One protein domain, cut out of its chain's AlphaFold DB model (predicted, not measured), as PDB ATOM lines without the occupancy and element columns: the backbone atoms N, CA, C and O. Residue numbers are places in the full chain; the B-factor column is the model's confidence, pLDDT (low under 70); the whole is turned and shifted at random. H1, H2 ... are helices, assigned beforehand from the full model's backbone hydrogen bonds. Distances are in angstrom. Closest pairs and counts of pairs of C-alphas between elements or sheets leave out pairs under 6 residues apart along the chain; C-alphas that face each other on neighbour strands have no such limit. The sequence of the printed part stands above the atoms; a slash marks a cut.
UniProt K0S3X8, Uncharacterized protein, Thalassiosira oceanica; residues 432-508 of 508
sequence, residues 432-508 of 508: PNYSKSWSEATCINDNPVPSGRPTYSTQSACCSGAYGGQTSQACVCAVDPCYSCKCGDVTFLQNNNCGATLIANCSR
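What this domain is: This is residues 432 to 508 of the 508 residues of an uncharacterized protein of Thalassiosira oceanica (UniProt K0S3X8). With little regular structure, this is a rod of two small helical hairpins, H1 with H2 and H3 with H4, placed one after the other, with a long looping stretch, residues 432 to 458, at the H1 end. Of this stretch, residues 447 to 452 stick out. The printed part has 77 residues with four named helices, H1 to H4, and no named strand; the class is all helix, with 28 residues in named elements. It is only just loose, close to compact, with a radius of gyration of the C-alphas of 13.9 A, and spans 44 by 20 by 16 A.

Where its parts are: H1, the longest helix, is residues 459 to 467, 11.0 A, from C-alpha 459 at (217.907, 198.280, 191.397). H2 is residues 474 to 479, 8.9 A; H3, 490 to 495, 8.7 A; H4, 500 to 506, 9.9 A, ending at C-alpha 506 at (231.963, 179.159, 185.029).

How they stand to each other: H1 and H2 touch as a hairpin, opposite ways at a shallow tilt of 16 degrees; their closest C-alphas, of Cys 463 and Cys 475, are 5.5 A apart. H2 and H3 are apart. H3 and H4 touch as a hairpin, opposite ways at a shallow tilt of 34 degrees, only just short of steep; their closest C-alphas, of Val 490 and Ile 503, are 5.9 A apart. In H1, H2, H3 and H4 every O i to N i+4 pair is within hydrogen-bond range.

The domain as a whole: The two C-alphas farthest apart, of Ser 451 and Arg 508, the chain's last residue, are 45.1 A apart. The printed part has no cut, no link between helices is long, and no printed residue has a pLDDT under 70.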
ATOM      1  N   PRO A 432     221.827 205.949 189.583       98.06
ATOM      2  CA  PRO A 432     223.195 205.557 189.257       98.06
ATOM      3  C   PRO A 432     224.218 206.224 190.179       98.06
ATOM      4  O   PRO A 432     224.179 207.443 190.401       98.06
ATOM      5  N   ASN A 433     225.175 205.449 190.688       97.25
ATOM      6  CA  ASN A 433     226.264 205.959 191.506       97.25
ATOM      7  C   ASN A 433     227.447 206.444 190.650       97.25
ATOM      8  O   ASN A 433     228.434 205.739 190.448       97.25
ATOM      9  N   TYR A 434     227.387 207.700 190.208       96.44
ATOM     10  CA  TYR A 434     228.479 208.347 189.463       96.44
ATOM     11  C   TYR A 434     229.738 208.687 190.282       96.44
ATOM     12  O   TYR A 434     230.648 209.304 189.744       96.44
ATOM     13  N   SER A 435     229.810 208.329 191.571       96.38
ATOM     14  CA  SER A 435     231.047 208.504 192.355       96.38
ATOM     15  C   SER A 435     232.069 207.382 192.134       96.38
ATOM     16  O   SER A 435     233.224 207.511 192.533       96.38
ATOM     17  N   LYS A 436     231.651 206.275 191.506       96.88
ATOM     18  CA  LYS A 436     232.494 205.119 191.184       96.88
ATOM     19  C   LYS A 436     232.920 205.154 189.717       96.88
ATOM     20  O   LYS A 436     232.227 205.720 188.871       96.88
ATOM     21  N   SER A 437     234.060 204.533 189.418       97.38
ATOM     22  CA  SER A 437     234.540 204.364 188.041       97.38
ATOM     23  C   SER A 437     233.554 203.526 187.220       97.38
ATOM     24  O   SER A 437     232.821 202.713 187.779       97.38
ATOM     25  N   TRP A 438     233.535 203.683 185.890       96.88
ATOM     26  CA  TRP A 438     232.588 202.956 185.030       96.88
ATOM     27  C   TRP A 438     232.630 201.437 185.238       96.88
ATOM     28  O   TRP A 438     231.587 200.805 185.173       96.88
ATOM     29  N   SER A 439     233.791 200.845 185.531       96.81
ATOM     30  CA  SER A 439     233.946 199.404 185.784       96.81
ATOM     31  C   SER A 439     233.418 198.935 187.146       96.81
ATOM     32  O   SER A 439     233.171 197.744 187.307       96.81
ATOM     33  N   GLU A 440     233.232 199.840 188.104       96.81
ATOM     34  CA  GLU A 440     232.788 199.547 189.478       96.81
ATOM     35  C   GLU A 440     231.444 200.202 189.816       96.81
ATOM     36  O   GLU A 440     230.969 200.137 190.950       96.81
ATOM     37  N   ALA A 441     230.849 200.904 188.855       97.12
ATOM     38  CA  ALA A 441     229.643 201.668 189.083       97.12
ATOM     39  C   ALA A 441     228.447 200.749 189.362       97.12
ATOM     40  O   ALA A 441     228.245 199.741 188.680       97.12
ATOM     41  N   THR A 442     227.666 201.123 190.374       97.88
ATOM     42  CA  THR A 442     226.475 200.412 190.854       97.88
ATOM     43  C   THR A 442     225.300 201.378 191.010       97.88
ATOM     44  O   THR A 442     225.447 202.595 190.875       97.88
ATOM     45  N   CYS A 443     224.114 200.850 191.295       97.94
ATOM     46  CA  CYS A 443     222.939 201.645 191.638       97.94
ATOM     47  C   CYS A 443     222.723 201.667 193.151       97.94
ATOM     48  O   CYS A 443     222.765 200.616 193.790       97.94
ATOM     49  N   ILE A 444     222.471 202.858 193.699       96.44
ATOM     50  CA  ILE A 444     222.275 203.119 195.134       96.44
ATOM     51  C   ILE A 444     220.898 203.740 195.378       96.44
ATOM     52  O   ILE A 444     220.279 204.253 194.445       96.44
ATOM     53  N   ASN A 445     220.429 203.704 196.622       95.88
ATOM     54  CA  ASN A 445     219.173 204.315 197.056       95.88
ATOM     55  C   ASN A 445     219.384 205.210 198.288       95.88
ATOM     56  O   ASN A 445     218.577 205.217 199.211       95.88
ATOM     57  N   ASP A 446     220.475 205.970 198.329       93.12
ATOM     58  CA  ASP A 446     220.758 206.846 199.468       93.12
ATOM     59  C   ASP A 446     219.914 208.135 199.406       93.12
ATOM     60  O   ASP A 446     219.528 208.609 198.337       93.12
ATOM     61  N   ASN A 447     219.614 208.730 200.563       87.69
ATOM     62  CA  ASN A 447     218.961 210.040 200.647       87.69
ATOM     63  C   ASN A 447     219.981 211.134 201.018       87.69
ATOM     64  O   ASN A 447     220.833 210.891 201.874       87.69
ATOM     65  N   PRO A 448     219.870 212.360 200.467       91.69
ATOM     66  CA  PRO A 448     218.890 212.793 199.468       91.69
ATOM     67  C   PRO A 448     219.275 212.370 198.040       91.69
ATOM     68  O   PRO A 448     220.450 212.389 197.679       91.69
ATOM     69  N   VAL A 449     218.272 212.079 197.202       93.19
ATOM     70  CA  VAL A 449     218.481 211.826 195.765       93.19
ATOM     71  C   VAL A 449     219.044 213.096 195.105       93.19
ATOM     72  O   VAL A 449     218.377 214.136 195.126       93.19
ATOM     73  N   PRO A 450     220.251 213.059 194.507       94.25
ATOM     74  CA  PRO A 450     220.824 214.233 193.858       94.25
ATOM     75  C   PRO A 450     219.955 214.704 192.685       94.25
ATOM     76  O   PRO A 450     219.546 213.903 191.842       94.25
ATOM     77  N   SER A 451     219.705 216.013 192.605       95.06
ATOM     78  CA  SER A 451     218.906 216.604 191.525       95.06
ATOM     79  C   SER A 451     219.505 216.300 190.144       95.06
ATOM     80  O   SER A 451     220.722 216.338 189.965       95.06
ATOM     81  N   GLY A 452     218.644 215.997 189.168       95.31
ATOM     82  CA  GLY A 452     219.029 215.726 187.778       95.31
ATOM     83  C   GLY A 452     219.499 214.298 187.483       95.31
ATOM     84  O   GLY A 452     219.824 214.006 186.334       95.31
ATOM     85  N   ARG A 453     219.525 213.390 188.469       96.50
ATOM     86  CA  ARG A 453     219.813 211.970 188.212       96.50
ATOM     87  C   ARG A 453     218.553 211.222 187.760       96.50
ATOM     88  O   ARG A 453     217.487 211.464 188.327       96.50
ATOM     89  N   PRO A 454     218.658 210.300 186.786       97.50
ATOM     90  CA  PRO A 454     217.553 209.406 186.466       97.50
ATOM     91  C   PRO A 454     217.269 208.497 187.665       97.50
ATOM     92  O   PRO A 454     218.192 207.985 188.302       97.50
ATOM     93  N   THR A 455     215.988 208.315 187.968       97.62
ATOM     94  CA  THR A 455     215.509 207.464 189.057       97.62
ATOM     95  C   THR A 455     214.778 206.251 188.495       97.62
ATOM     96  O   THR A 455     214.112 206.320 187.462       97.62
ATOM     97  N   TYR A 456     214.911 205.126 189.185       97.69
ATOM     98  CA  TYR A 456     214.346 203.840 188.797       97.69
ATOM     99  C   TYR A 456     213.642 203.216 190.001       97.69
ATOM    100  O   TYR A 456     214.096 203.364 191.132       97.69
ATOM    101  N   SER A 457     212.546 202.496 189.773       96.25
ATOM    102  CA  SER A 457     211.777 201.852 190.848       96.25
ATOM    103  C   SER A 457     212.453 200.608 191.432       96.25
ATOM    104  O   SER A 457     212.129 200.199 192.541       96.25
ATOM    105  N   THR A 458     213.389 199.992 190.705       96.56
ATOM    106  CA  THR A 458     214.130 198.807 191.155       96.56
ATOM    107  C   THR A 458     215.613 198.934 190.825       96.56
ATOM    108  O   THR A 458     216.003 199.585 189.848       96.56
ATOM    109  N   GLN A 459     216.460 198.275 191.619       96.75
ATOM    110  CA  GLN A 459     217.907 198.280 191.397       96.75
ATOM    111  C   GLN A 459     218.282 197.631 190.057       96.75
ATOM    112  O   GLN A 459     219.158 198.133 189.355       96.75
ATOM    113  N   SER A 460     217.570 196.573 189.651       96.44
ATOM    114  CA  SER A 460     217.754 195.913 188.352       96.44
ATOM    115  C   SER A 460     217.424 196.831 187.174       96.44
ATOM    116  O   SER A 460     218.195 196.886 186.217       96.44
ATOM    117  N   ALA A 461     216.332 197.605 187.245       97.75
ATOM    118  CA  ALA A 461     215.987 198.579 186.209       97.75
ATOM    119  C   ALA A 461     217.052 199.679 186.096       97.75
ATOM    120  O   ALA A 461     217.418 200.069 184.987       97.75
ATOM    121  N   CYS A 462     217.600 200.121 187.232       98.31
ATOM    122  CA  CYS A 462     218.712 201.064 187.251       98.31
ATOM    123  C   CYS A 462     219.976 200.478 186.606       98.31
ATOM    124  O   CYS A 462     220.565 201.117 185.734       98.31
ATOM    125  N   CYS A 463     220.371 199.253 186.969       98.06
ATOM    126  CA  CYS A 463     221.562 198.621 186.402       98.06
ATOM    127  C   CYS A 463     221.440 198.400 184.893       98.06
ATOM    128  O   CYS A 463     222.365 198.741 184.158       98.06
ATOM    129  N   SER A 464     220.298 197.909 184.410       96.94
ATOM    130  CA  SER A 464     220.068 197.719 182.975       96.94
ATOM    131  C   SER A 464     220.005 199.046 182.213       96.94
ATOM    132  O   SER A 464     220.547 199.146 181.114       96.94
ATOM    133  N   GLY A 465     219.378 200.074 182.794       97.38
ATOM    134  CA  GLY A 465     219.186 201.373 182.148       97.38
ATOM    135  C   GLY A 465     220.443 202.243 182.102       97.38
ATOM    136  O   GLY A 465     220.705 202.878 181.086       97.38
ATOM    137  N   ALA A 466     221.222 202.279 183.184       97.88
ATOM    138  CA  ALA A 466     222.393 203.152 183.296       97.88
ATOM    139  C   ALA A 466     223.723 202.439 183.013       97.88
ATOM    140  O   ALA A 466     224.665 203.075 182.544       97.88
ATOM    141  N   TYR A 467     223.802 201.131 183.280       97.75
ATOM    142  CA  TYR A 467     225.044 200.353 183.233       97.75
ATOM    143  C   TYR A 467     224.944 199.086 182.370       97.75
ATOM    144  O   TYR A 467     225.820 198.229 182.437       97.75
ATOM    145  N   GLY A 468     223.934 198.965 181.499       95.94
ATOM    146  CA  GLY A 468     223.770 197.795 180.622       95.94
ATOM    147  C   GLY A 468     224.950 197.543 179.667       95.94
ATOM    148  O   GLY A 468     225.179 196.411 179.253       95.94
ATOM    149  N   GLY A 469     225.740 198.578 179.354       95.88
ATOM    150  CA  GLY A 469     226.966 198.482 178.547       95.88
ATOM    151  C   GLY A 469     228.251 198.222 179.347       95.88
ATOM    152  O   GLY A 469     229.345 198.260 178.786       95.88
ATOM    153  N   GLN A 470     228.159 198.014 180.662       97.00
ATOM    154  CA  GLN A 470     229.318 197.812 181.524       97.00
ATOM    155  C   GLN A 470     229.936 196.426 181.275       97.00
ATOM    156  O   GLN A 470     229.342 195.391 181.576       97.00
ATOM    157  N   THR A 471     231.165 196.388 180.754       96.06
ATOM    158  CA  THR A 471     231.856 195.132 180.400       96.06
ATOM    159  C   THR A 471     232.171 194.245 181.606       96.06
ATOM    160  O   THR A 471     232.200 193.018 181.454       96.06
ATOM    161  N   SER A 472     232.378 194.858 182.780       95.88
ATOM    162  CA  SER A 472     232.590 194.177 184.064       95.88
ATOM    163  C   SER A 472     231.311 193.591 184.658       95.88
ATOM    164  O   SER A 472     231.403 192.690 185.479       95.88
ATOM    165  N   GLN A 473     230.132 194.076 184.248       96.38
ATOM    166  CA  GLN A 473     228.827 193.694 184.807       96.38
ATOM    167  C   GLN A 473     228.678 193.930 186.324       96.38
ATOM    168  O   GLN A 473     227.729 193.427 186.921       96.38
ATOM    169  N   ALA A 474     229.552 194.729 186.947       97.12
ATOM    170  CA  ALA A 474     229.564 194.993 188.387       97.12
ATOM    171  C   ALA A 474     228.194 195.404 188.961       97.12
ATOM    172  O   ALA A 474     227.805 194.901 190.013       97.12
ATOM    173  N   CYS A 475     227.428 196.261 188.273       97.94
ATOM    174  CA  CYS A 475     226.096 196.658 188.743       97.94
ATOM    175  C   CYS A 475     225.129 195.474 188.776       97.94
ATOM    176  O   CYS A 475     224.469 195.237 189.783       97.94
ATOM    177  N   VAL A 476     225.055 194.715 187.679       97.12
ATOM    178  CA  VAL A 476     224.113 193.595 187.564       97.12
ATOM    179  C   VAL A 476     224.484 192.486 188.548       97.12
ATOM    180  O   VAL A 476     223.604 191.951 189.207       97.12
ATOM    181  N   CYS A 477     225.780 192.232 188.735       97.06
ATOM    182  CA  CYS A 477     226.295 191.276 189.710       97.06
ATOM    183  C   CYS A 477     226.021 191.667 191.170       97.06
ATOM    184  O   CYS A 477     225.896 190.794 192.022       97.06
ATOM    185  N   ALA A 478     225.910 192.966 191.471       95.94
ATOM    186  CA  ALA A 478     225.511 193.431 192.799       95.94
ATOM    187  C   ALA A 478     224.014 193.207 193.079       95.94
ATOM    188  O   ALA A 478     223.630 193.060 194.236       95.94
ATOM    189  N   VAL A 479     223.175 193.192 192.035       96.06
ATOM    190  CA  VAL A 479     221.730 192.930 192.148       96.06
ATOM    191  C   VAL A 479     221.438 191.434 192.167       96.06
ATOM    192  O   VAL A 479     220.620 190.971 192.955       96.06
ATOM    193  N   ASP A 480     222.098 190.695 191.283       96.31
ATOM    194  CA  ASP A 480     221.972 189.254 191.135       96.31
ATOM    195  C   ASP A 480     223.373 188.641 190.976       96.31
ATOM    196  O   ASP A 480     223.936 188.637 189.872       96.31
ATOM    197  N   PRO A 481     223.948 188.102 192.069       96.50
ATOM    198  CA  PRO A 481     225.240 187.422 192.043       96.50
ATOM    199  C   PRO A 481     225.304 186.260 191.042       96.50
ATOM    200  O   PRO A 481     226.393 185.869 190.630       96.50
ATOM    201  N   CYS A 482     224.153 185.717 190.636       97.06
ATOM    202  CA  CYS A 482     224.027 184.560 189.759       97.06
ATOM    203  C   CYS A 482     223.741 184.930 188.297       97.06
ATOM    204  O   CYS A 482     223.434 184.054 187.489       97.06
ATOM    205  N   TYR A 483     223.860 186.204 187.924       95.12
ATOM    206  CA  TYR A 483     223.585 186.648 186.560       95.12
ATOM    207  C   TYR A 483     224.593 186.108 185.529       95.12
ATOM    208  O   TYR A 483     224.243 185.840 184.378       95.12
ATOM    209  N   SER A 484     225.870 185.980 185.909       95.00
ATOM    210  CA  SER A 484     226.967 185.697 184.975       95.00
ATOM    211  C   SER A 484     228.222 185.194 185.688       95.00
ATOM    212  O   SER A 484     228.485 185.552 186.833       95.00
ATOM    213  N   CYS A 485     229.071 184.453 184.972       95.88
ATOM    214  CA  CYS A 485     230.395 184.032 185.451       95.88
ATOM    215  C   CYS A 485     231.360 185.193 185.724       95.88
ATOM    216  O   CYS A 485     232.416 184.995 186.311       95.88
ATOM    217  N   LYS A 486     231.019 186.413 185.291       94.62
ATOM    218  CA  LYS A 486     231.792 187.620 185.607       94.62
ATOM    219  C   LYS A 486     231.537 188.149 187.020       94.62
ATOM    220  O   LYS A 486     232.287 189.005 187.474       94.62
ATOM    221  N   CYS A 487     230.493 187.663 187.693       95.12
ATOM    222  CA  CYS A 487     230.075 188.173 188.995       95.12
ATOM    223  C   CYS A 487     230.940 187.694 190.162       95.12
ATOM    224  O   CYS A 487     230.943 188.327 191.214       95.12
ATOM    225  N   GLY A 488     231.703 186.620 189.975       94.06
ATOM    226  CA  GLY A 488     232.644 186.113 190.960       94.06
ATOM    227  C   GLY A 488     233.205 184.761 190.545       94.06
ATOM    228  O   GLY A 488     232.834 184.211 189.507       94.06
ATOM    229  N   ASP A 489     234.110 184.231 191.361       96.00
ATOM    230  CA  ASP A 489     234.631 182.882 191.174       96.00
ATOM    231  C   ASP A 489     233.599 181.803 191.565       96.00
ATOM    232  O   ASP A 489     232.511 182.079 192.081       96.00
ATOM    233  N   VAL A 490     233.944 180.540 191.307       95.81
ATOM    234  CA  VAL A 490     233.100 179.372 191.614       95.81
ATOM    235  C   VAL A 490     232.689 179.345 193.091       95.81
ATOM    236  O   VAL A 490     231.538 179.036 193.396       95.81
ATOM    237  N   THR A 491     233.595 179.716 193.997       96.69
ATOM    238  CA  THR A 491     233.345 179.755 195.445       96.69
ATOM    239  C   THR A 491     232.313 180.826 195.796       96.69
ATOM    240  O   THR A 491     231.371 180.567 196.545       96.69
ATOM    241  N   PHE A 492     232.439 182.025 195.225       95.88
ATOM    242  CA  PHE A 492     231.489 183.118 195.401       95.88
ATOM    243  C   PHE A 492     230.095 182.743 194.880       95.88
ATOM    244  O   PHE A 492     229.101 182.975 195.568       95.88
ATOM    245  N   LEU A 493     230.010 182.113 193.705       96.44
ATOM    246  CA  LEU A 493     228.737 181.663 193.130       96.44
ATOM    247  C   LEU A 493     228.083 180.550 193.965       96.44
ATOM    248  O   LEU A 493     226.867 180.553 194.153       96.44
ATOM    249  N   GLN A 494     228.875 179.623 194.511       95.88
ATOM    250  CA  GLN A 494     228.386 178.597 195.440       95.88
ATOM    251  C   GLN A 494     227.835 179.215 196.728       95.88
ATOM    252  O   GLN A 494     226.734 178.868 197.149       95.88
ATOM    253  N   ASN A 495     228.551 180.181 197.312       96.81
ATOM    254  CA  ASN A 495     228.126 180.865 198.536       96.81
ATOM    255  C   ASN A 495     226.828 181.668 198.356       96.81
ATOM    256  O   ASN A 495     226.076 181.836 199.312       96.81
ATOM    257  N   ASN A 496     226.546 182.136 197.136       96.50
ATOM    258  CA  ASN A 496     225.300 182.824 196.794       96.50
ATOM    259  C   ASN A 496     224.189 181.874 196.303       96.50
ATOM    260  O   ASN A 496     223.158 182.337 195.823       96.50
ATOM    261  N   ASN A 497     224.362 180.552 196.443       96.75
ATOM    262  CA  ASN A 497     223.395 179.525 196.034       96.75
ATOM    263  C   ASN A 497     222.995 179.593 194.549       96.75
ATOM    264  O   ASN A 497     221.844 179.333 194.188       96.75
ATOM    265  N   CYS A 498     223.940 179.927 193.668       97.06
ATOM    266  CA  CYS A 498     223.677 179.946 192.235       97.06
ATOM    267  C   CYS A 498     223.431 178.538 191.670       97.06
ATOM    268  O   CYS A 498     223.895 177.529 192.202       97.06
ATOM    269  N   GLY A 499     222.701 178.453 190.551       96.19
ATOM    270  CA  GLY A 499     222.363 177.173 189.929       96.19
ATOM    271  C   GLY A 499     223.601 176.365 189.513       96.19
ATOM    272  O   GLY A 499     224.532 176.905 188.916       96.19
ATOM    273  N   ALA A 500     223.583 175.051 189.758       96.00
ATOM    274  CA  ALA A 500     224.710 174.155 189.471       96.00
ATOM    275  C   ALA A 500     225.184 174.216 188.004       96.00
ATOM    276  O   ALA A 500     226.380 174.128 187.739       96.00
ATOM    277  N   THR A 501     224.268 174.427 187.052       96.19
ATOM    278  CA  THR A 501     224.598 174.605 185.629       96.19
ATOM    279  C   THR A 501     225.438 175.857 185.380       96.19
ATOM    280  O   THR A 501     226.387 175.804 184.602       96.19
ATOM    281  N   LEU A 502     225.123 176.975 186.048       95.12
ATOM    282  CA  LEU A 502     225.916 178.201 185.949       95.12
ATOM    283  C   LEU A 502     227.309 177.960 186.524       95.12
ATOM    284  O   LEU A 502     228.296 178.202 185.843       95.12
ATOM    285  N   ILE A 503     227.379 177.399 187.733       95.31
ATOM    286  CA  ILE A 503     228.640 177.084 188.414       95.31
ATOM    287  C   ILE A 503     229.525 176.191 187.524       95.31
ATOM    288  O   ILE A 503     230.705 176.484 187.335       95.31
ATOM    289  N   ALA A 504     228.954 175.149 186.912       94.75
ATOM    290  CA  ALA A 504     229.670 174.259 185.999       94.75
ATOM    291  C   ALA A 504     230.160 174.970 184.726       94.75
ATOM    292  O   ALA A 504     231.263 174.687 184.264       94.75
ATOM    293  N   ASN A 505     229.377 175.903 184.176       94.94
ATOM    294  CA  ASN A 505     229.781 176.702 183.016       94.94
ATOM    295  C   ASN A 505     230.894 177.700 183.353       94.94
ATOM    296  O   ASN A 505     231.741 177.945 182.506       94.94
ATOM    297  N   CYS A 506     230.917 178.240 184.572       94.19
ATOM    298  CA  CYS A 506     231.963 179.159 185.029       94.19
ATOM    299  C   CYS A 506     233.263 178.451 185.437       94.19
ATOM    300  O   CYS A 506     234.272 179.109 185.665       94.19
ATOM    301  N   SER A 507     233.225 177.121 185.568       89.69
ATOM    302  CA  SER A 507     234.382 176.287 185.925       89.69
ATOM    303  C   SER A 507     235.169 175.788 184.705       89.69
ATOM    304  O   SER A 507     236.210 175.157 184.881       89.69
ATOM    305  N   ARG A 508     234.641 175.991 183.493       82.94
ATOM    306  CA  ARG A 508     235.277 175.629 182.219       82.94
ATOM    307  C   ARG A 508     236.003 176.832 181.648       82.94
ATOM    308  O   ARG A 508     237.091 176.605 181.080       82.94
TER     309      ARG A 508